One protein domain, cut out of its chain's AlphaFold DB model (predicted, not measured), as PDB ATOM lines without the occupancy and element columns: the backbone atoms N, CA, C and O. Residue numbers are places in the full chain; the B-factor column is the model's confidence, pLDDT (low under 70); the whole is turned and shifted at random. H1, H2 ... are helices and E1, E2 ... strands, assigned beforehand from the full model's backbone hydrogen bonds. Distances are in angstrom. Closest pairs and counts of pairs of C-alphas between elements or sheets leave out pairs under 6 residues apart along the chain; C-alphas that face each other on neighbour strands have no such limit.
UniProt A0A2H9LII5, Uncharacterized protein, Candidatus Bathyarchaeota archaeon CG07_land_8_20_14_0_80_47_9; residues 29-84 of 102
ATOM      1  N   ILE A  29       0.726  34.368   3.292       81.94
ATOM      2  CA  ILE A  29       0.476  34.749   4.686       81.94
ATOM      3  C   ILE A  29      -1.021  34.681   5.004       81.94
ATOM      4  O   ILE A  29      -1.846  35.028   4.164       81.94
ATOM      5  N   THR A  30      -1.388  34.225   6.204       71.50
ATOM      6  CA  THR A  30      -2.808  33.950   6.539       71.50
ATOM      7  C   THR A  30      -3.210  34.279   7.985       71.50
ATOM      8  O   THR A  30      -4.389  34.486   8.278       71.50
ATOM      9  N   GLY A  31      -2.254  34.405   8.916       77.81
ATOM     10  CA  GLY A  31      -2.570  34.479  10.351       77.81
ATOM     11  C   GLY A  31      -1.878  35.576  11.154       77.81
ATOM     12  O   GLY A  31      -0.963  36.258  10.680       77.81
ATOM     13  N   TYR A  32      -2.317  35.697  12.409       85.62
ATOM     14  CA  TYR A  32      -1.631  36.443  13.465       85.62
ATOM     15  C   TYR A  32      -0.710  35.508  14.251       85.62
ATOM     16  O   TYR A  32      -1.038  34.342  14.450       85.62
ATOM     17  N   ILE A  33       0.408  36.039  14.729       88.44
ATOM     18  CA  ILE A  33       1.341  35.383  15.639       88.44
ATOM     19  C   ILE A  33       1.243  36.092  16.989       88.44
ATOM     20  O   ILE A  33       1.498  37.296  17.058       88.44
ATOM     21  N   PHE A  34       0.886  35.367  18.045       91.00
ATOM     22  CA  PHE A  34       0.862  35.865  19.421       91.00
ATOM     23  C   PHE A  34       2.102  35.405  20.178       91.00
ATOM     24  O   PHE A  34       2.409  34.214  20.198       91.00
ATOM     25  N   PHE A  35       2.784  36.346  20.821       88.75
ATOM     26  CA  PHE A  35       4.028  36.119  21.554       88.75
ATOM     27  C   PHE A  35       3.777  36.069  23.065       88.75
ATOM     28  O   PHE A  35       2.829  36.684  23.564       88.75
ATOM     29  N   ALA A  36       4.641  35.373  23.806       87.81
ATOM     30  CA  ALA A  36       4.573  35.269  25.266       87.81
ATOM     31  C   ALA A  36       4.748  36.637  25.940       87.81
ATOM     32  O   ALA A  36       4.110  36.934  26.949       87.81
ATOM     33  N   SER A  37       5.515  37.525  25.301       86.81
ATOM     34  CA  SER A  37       5.657  38.937  25.672       86.81
ATOM     35  C   SER A  37       4.349  39.739  25.589       86.81
ATOM     36  O   SER A  37       4.281  40.877  26.046       86.81
ATOM     37  N   GLY A  38       3.291  39.172  24.999       80.88
ATOM     38  CA  GLY A  38       2.010  39.834  24.766       80.88
ATOM     39  C   GLY A  38       1.966  40.665  23.484       80.88
ATOM     40  O   GLY A  38       0.914  41.224  23.168       80.88
ATOM     41  N   HIS A  39       3.067  40.728  22.732       86.62
ATOM     42  CA  HIS A  39       3.088  41.329  21.404       86.62
ATOM     43  C   HIS A  39       2.340  40.444  20.398       86.62
ATOM     44  O   HIS A  39       2.202  39.233  20.575       86.62
ATOM     45  N   THR A  40       1.843  41.052  19.323       87.81
ATOM     46  CA  THR A  40       1.190  40.349  18.213       87.81
ATOM     47  C   THR A  40       1.803  40.811  16.900       87.81
ATOM     48  O   THR A  40       2.031  42.006  16.714       87.81
ATOM     49  N   ARG A  41       2.060  39.884  15.976       86.25
ATOM     50  CA  ARG A  41       2.471  40.199  14.600       86.25
ATOM     51  C   ARG A  41       1.462  39.656  13.607       86.25
ATOM     52  O   ARG A  41       0.889  38.593  13.810       86.25
ATOM     53  N   THR A  42       1.265  40.375  12.515       84.38
ATOM     54  CA  THR A  42       0.493  39.905  11.364       84.38
ATOM     55  C   THR A  42       1.408  39.220  10.362       84.38
ATOM     56  O   THR A  42       2.565  39.607  10.209       84.38
ATOM     57  N   GLY A  43       0.864  38.248   9.637       82.00
ATOM     58  CA  GLY A  43       1.530  37.658   8.484       82.00
ATOM     59  C   GLY A  43       2.290  36.373   8.793       82.00
ATOM     60  O   GLY A  43       3.427  36.220   8.358       82.00
ATOM     61  N   ALA A  44       1.679  35.448   9.541       85.00
ATOM     62  CA  ALA A  44       2.241  34.110   9.724       85.00
ATOM     63  C   ALA A  44       2.407  33.408   8.355       85.00
ATOM     64  O   ALA A  44       1.404  33.282   7.641       85.00
ATOM     65  N   PRO A  45       3.627  32.969   7.980       86.12
ATOM     66  CA  PRO A  45       3.896  32.341   6.688       86.12
ATOM     67  C   PRO A  45       3.424  30.887   6.635       86.12
ATOM     68  O   PRO A  45       3.681  30.097   7.545       86.12
ATOM     69  N   PHE A  46       2.743  30.517   5.553       86.12
ATOM     70  CA  PHE A  46       2.222  29.170   5.313       86.12
ATOM     71  C   PHE A  46       2.635  28.685   3.917       86.12
ATOM     72  O   PHE A  46       2.730  29.481   2.983       86.12
ATOM     73  N   CYS A  47       2.887  27.382   3.757       88.25
ATOM     74  CA  CYS A  47       3.023  26.768   2.434       88.25
ATOM     75  C   CYS A  47       1.637  26.598   1.796       88.25
ATOM     76  O   CYS A  47       0.618  26.716   2.477       88.25
ATOM     77  N   LYS A  48       1.595  26.310   0.490       89.12
ATOM     78  CA  LYS A  48       0.342  26.205  -0.270       89.12
ATOM     79  C   LYS A  48      -0.641  25.204   0.352       89.12
ATOM     80  O   LYS A  48      -1.778  25.567   0.610       89.12
ATOM     81  N   GLU A  49      -0.173  24.006   0.692       89.88
ATOM     82  CA  GLU A  49      -0.996  22.961   1.318       89.88
ATOM     83  C   GLU A  49      -1.659  23.436   2.622       89.88
ATOM     84  O   GLU A  49      -2.859  23.270   2.830       89.88
ATOM     85  N   HIS A  50      -0.896  24.104   3.490       87.69
ATOM     86  CA  HIS A  50      -1.421  24.606   4.756       87.69
ATOM     87  C   HIS A  50      -2.283  25.867   4.600       87.69
ATOM     88  O   HIS A  50      -3.134  26.123   5.452       87.69
ATOM     89  N   LEU A  51      -2.091  26.655   3.537       86.88
ATOM     90  CA  LEU A  51      -3.009  27.740   3.178       86.88
ATOM     91  C   LEU A  51      -4.366  27.184   2.745       86.88
ATOM     92  O   LEU A  51      -5.401  27.655   3.221       86.88
ATOM     93  N   ASP A  52      -4.352  26.159   1.897       89.25
ATOM     94  CA  ASP A  52      -5.566  25.522   1.390       89.25
ATOM     95  C   ASP A  52      -6.353  24.856   2.546       89.25
ATOM     96  O   ASP A  52      -7.581  24.936   2.587       89.25
ATOM     97  N   ASN A  53      -5.655  24.351   3.573       86.56
ATOM     98  CA  ASN A  53      -6.248  23.732   4.770       86.56
ATOM     99  C   ASN A  53      -6.320  24.648   6.011       86.56
ATOM    100  O   ASN A  53      -6.510  24.173   7.133       86.56
ATOM    101  N   HIS A  54      -6.200  25.973   5.858       82.06
ATOM    102  CA  HIS A  54      -6.098  26.907   6.997       82.06
ATOM    103  C   HIS A  54      -7.288  26.846   7.983       82.06
ATOM    104  O   HIS A  54      -7.161  27.257   9.137       82.06
ATOM    105  N   SER A  55      -8.450  26.349   7.547       84.00
ATOM    106  CA  SER A  55      -9.655  26.229   8.377       84.00
ATOM    107  C   SER A  55      -9.493  25.239   9.543       84.00
ATOM    108  O   SER A  55     -10.095  25.464  10.604       84.00
ATOM    109  N   GLU A  56      -8.637  24.223   9.384       84.75
ATOM    110  CA  GLU A  56      -8.316  23.204  10.396       84.75
ATOM    111  C   GLU A  56      -7.411  23.725  11.522       84.75
ATOM    112  O   GLU A  56      -7.395  23.185  12.636       84.75
ATOM    113  N   TYR A  57      -6.657  24.787  11.246       82.56
ATOM    114  CA  TYR A  57      -5.676  25.341  12.165       82.56
ATOM    115  C   TYR A  57      -6.271  26.469  13.007       82.56
ATOM    116  O   TYR A  57      -7.148  27.231  12.581       82.56
ATOM    117  N   ALA A  58      -5.791  26.579  14.244       81.19
ATOM    118  CA  ALA A  58      -6.080  27.730  15.075       81.19
ATOM    119  C   ALA A  58      -5.471  28.983  14.433       81.19
ATOM    120  O   ALA A  58      -4.302  29.002  14.052       81.19
ATOM    121  N   ASN A  59      -6.277  30.037  14.350       79.81
ATOM    122  CA  ASN A  59      -5.811  31.388  14.073       79.81
ATOM    123  C   ASN A  59      -6.252  32.237  15.272       79.81
ATOM    124  O   ASN A  59      -7.463  32.370  15.496       79.81
ATOM    125  N   PRO A  60      -5.319  32.752  16.087       86.25
ATOM    126  CA  PRO A  60      -3.884  32.930  15.816       86.25
ATOM    127  C   PRO A  60      -2.973  31.697  15.978       86.25
ATOM    128  O   PRO A  60      -3.340  30.723  16.630       86.25
ATOM    129  N   VAL A  61      -1.766  31.804  15.410       89.12
ATOM    130  CA  VAL A  61      -0.566  31.001  15.715       89.12
ATOM    131  C   VAL A  61       0.097  31.570  16.973       89.12
ATOM    132  O   VAL A  61       0.058  32.780  17.204       89.12
ATOM    133  N   PHE A  62       0.725  30.730  17.787       90.94
ATOM    134  CA  PHE A  62       1.344  31.127  19.053       90.94
ATOM    135  C   PHE A  62       2.859  30.931  19.013       90.94
ATOM    136  O   PHE A  62       3.349  30.039  18.341       90.94
ATOM    137  N   GLU A  63       3.629  31.739  19.729       87.56
ATOM    138  CA  GLU A  63       5.075  31.533  19.870       87.56
ATOM    139  C   GLU A  63       5.381  30.238  20.628       87.56
ATOM    140  O   GLU A  63       6.181  29.421  20.190       87.56
ATOM    141  N   ASN A  64       4.711  30.044  21.762       89.31
ATOM    142  CA  ASN A  64       4.896  28.917  22.664       89.31
ATOM    143  C   ASN A  64       3.641  28.746  23.544       89.31
ATOM    144  O   ASN A  64       2.629  29.436  23.365       89.31
ATOM    145  N   ARG A  65       3.698  27.825  24.511       91.50
ATOM    146  CA  ARG A  65       2.568  27.563  25.410       91.50
ATOM    147  C   ARG A  65       2.201  28.769  26.280       91.50
ATOM    148  O   ARG A  65       1.015  29.032  26.450       91.50
ATOM    149  N   GLU A  66       3.183  29.536  26.743       92.56
ATOM    150  CA  GLU A  66       2.949  30.736  27.555       92.56
ATOM    151  C   GLU A  66       2.148  31.790  26.783       92.56
ATOM    152  O   GLU A  66       1.215  32.387  27.324       92.56
ATOM    153  N   ALA A  67       2.435  31.970  25.490       92.31
ATOM    154  CA  ALA A  67       1.670  32.858  24.619       92.31
ATOM    155  C   ALA A  67       0.194  32.438  24.513       92.31
ATOM    156  O   ALA A  67      -0.701  33.288  24.524       92.31
ATOM    157  N   LEU A  68      -0.073  31.129  24.451       92.94
ATOM    158  CA  LEU A  68      -1.436  30.601  24.476       92.94
ATOM    159  C   LEU A  68      -2.124  30.894  25.817       92.94
ATOM    160  O   LEU A  68      -3.278  31.323  25.816       92.94
ATOM    161  N   ASP A  69      -1.438  30.706  26.944       93.31
ATOM    162  CA  ASP A  69      -1.999  30.982  28.272       93.31
ATOM    163  C   ASP A  69      -2.311  32.476  28.459       93.31
ATOM    164  O   ASP A  69      -3.380  32.844  28.959       93.31
ATOM    165  N   VAL A  70      -1.415  33.356  28.001       92.44
ATOM    166  CA  VAL A  70      -1.642  34.809  27.983       92.44
ATOM    167  C   VAL A  70      -2.841  35.154  27.097       92.44
ATOM    168  O   VAL A  70      -3.702  35.936  27.510       92.44
ATOM    169  N   PHE A  71      -2.944  34.550  25.911       91.75
ATOM    170  CA  PHE A  71      -4.073  34.765  25.006       91.75
ATOM    171  C   PHE A  71      -5.401  34.300  25.609       91.75
ATOM    172  O   PHE A  71      -6.394  35.020  25.523       91.75
ATOM    173  N   GLN A  72      -5.432  33.136  26.262       93.06
ATOM    174  CA  GLN A  72      -6.629  32.629  26.934       93.06
ATOM    175  C   GLN A  72      -7.103  33.573  28.043       93.06
ATOM    176  O   GLN A  72      -8.296  33.872  28.122       93.06
ATOM    177  N   LYS A  73      -6.172  34.080  28.862       92.44
ATOM    178  CA  LYS A  73      -6.471  35.013  29.958       92.44
ATOM    179  C   LYS A  73      -6.970  36.365  29.445       92.44
ATOM    180  O   LYS A  73      -7.955  36.887  29.961       92.44
ATOM    181  N   LYS A  74      -6.313  36.931  28.427       91.19
ATOM    182  CA  LYS A  74      -6.648  38.262  27.889       91.19
ATOM    183  C   LYS A  74      -7.850  38.248  26.944       91.19
ATOM    184  O   LYS A  74      -8.587  39.231  26.867       91.19
ATOM    185  N   HIS A  75      -8.067  37.149  26.224       90.38
ATOM    186  CA  HIS A  75      -9.063  37.055  25.157       90.38
ATOM    187  C   HIS A  75      -9.915  35.770  25.229       90.38
ATOM    188  O   HIS A  75     -10.044  35.052  24.229       90.38
ATOM    189  N   PRO A  76     -10.591  35.486  26.358       92.38
ATOM    190  CA  PRO A  76     -11.311  34.224  26.559       92.38
ATOM    191  C   PRO A  76     -12.413  33.991  25.513       92.38
ATOM    192  O   PRO A  76     -12.577  32.882  25.004       92.38
ATOM    193  N   LYS A  77     -13.135  35.046  25.108       92.62
ATOM    194  CA  LYS A  77     -14.176  34.952  24.067       92.62
ATOM    195  C   LYS A  77     -13.600  34.605  22.689       92.62
ATOM    196  O   LYS A  77     -14.231  33.858  21.944       92.62
ATOM    197  N   LEU A  78     -12.427  35.142  22.339       88.75
ATOM    198  CA  LEU A  78     -11.771  34.837  21.063       88.75
ATOM    199  C   LEU A  78     -11.207  33.419  21.069       88.75
ATOM    200  O   LEU A  78     -11.385  32.702  20.086       88.75
ATOM    201  N   TYR A  79     -10.625  32.986  22.190       90.88
ATOM    202  CA  TYR A  79     -10.175  31.610  22.365       90.88
ATOM    203  C   TYR A  79     -11.309  30.609  22.119       90.88
ATOM    204  O   TYR A  79     -11.175  29.729  21.270       90.88
ATOM    205  N   LEU A  80     -12.461  30.788  22.774       90.88
ATOM    206  CA  LEU A  80     -13.611  29.891  22.611       90.88
ATOM    207  C   LEU A  80     -14.146  29.835  21.172       90.88
ATOM    208  O   LEU A  80     -14.600  28.781  20.745       90.88
ATOM    209  N   LYS A  81     -14.105  30.950  20.432       88.25
ATOM    210  CA  LYS A  81     -14.667  31.039  19.073       88.25
ATOM    211  C   LYS A  81     -13.715  30.593  17.965       88.25
ATOM    212  O   LYS A  81     -14.173  30.107  16.937       88.25
ATOM    213  N   ARG A  82     -12.414  30.863  18.105       85.00
ATOM    214  CA  ARG A  82     -11.441  30.749  17.001       85.00
ATOM    215  C   ARG A  82     -10.369  29.689  17.226       85.00
ATOM    216  O   ARG A  82      -9.780  29.237  16.250       85.00
ATOM    217  N   VAL A  83     -10.127  29.303  18.478       87.62
ATOM    218  CA  VAL A  83      -8.999  28.437  18.855       87.62
ATOM    219  C   VAL A  83      -9.479  27.117  19.450       87.62
ATOM    220  O   VAL A  83      -8.961  26.061  19.098       87.62
ATOM    221  N   LYS A  84     -10.487  27.148  20.330       89.00
ATOM    222  CA  LYS A  84     -11.014  25.946  20.982       89.00
ATOM    223  C   LYS A  84     -11.527  24.952  19.933       89.00
ATOM    224  O   LYS A  84     -12.383  25.290  19.126       89.00
TER     225      LYS A  84
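What this domain is: This is residues 29 to 84 of the 102 residues of an uncharacterized protein of Candidatus Bathyarchaeota archaeon CG07_land_8_20_14_0_80_47_9 (UniProt A0A2H9LII5). A two-stranded antiparallel hairpin, E1 and E2, has the short helix H1 near one end and two helices, H2 and H3, towards the other. Between these ends run residues 53 to 64, where 61 to 62 pair in parallel with 33 to 34 of E1. The printed part has 56 residues, with two named strands and three named helices in the order E1, E2, H1, H2, H3; its class is mixed, helices and strands, and it is compact, with a radius of gyration of the C-alphas of 11.2 A and spans of 32 by 21 by 16 A.

How they stand to each other: Begin at E1, residues 29 to 34, and its hairpin partner E2, residues 40 to 46, antiparallel at 140 degrees; N 33 and O 41, 2.8 A apart, are within hydrogen-bond range. E1 and H1, residues 48 to 52, come closest at C-alphas Thr 30 and Leu 51, 7.1 A. E1 and H2, residues 65 to 74, come closest at C-alphas Phe 34 and Ala 67, 6.1 A. H3, residues 76 to 83, is close to H2 but not clearly touching: closest C-alphas Gln 72 and Tyr 79, 5.9 A; steep tilt, 51 degrees, opposite ways. In H1, H2 and H3 every O i to N i+4 pair is within range.

Where its parts are: Find C-alpha 29 at (0.476, 34.749, 4.686); E1 runs 14.8 A, E2 17.1 A, H1 6.2 A, H2 14.3 A and H3 9.9 A, to C-alpha 83 at (-8.999, 28.437, 18.855).

The domain as a whole: C-alphas 48 and 73, the farthest apart, are 32.2 A apart. The printed part has no cut; the H1 to H2 link is long. No printed residue is under 70 in pLDDT.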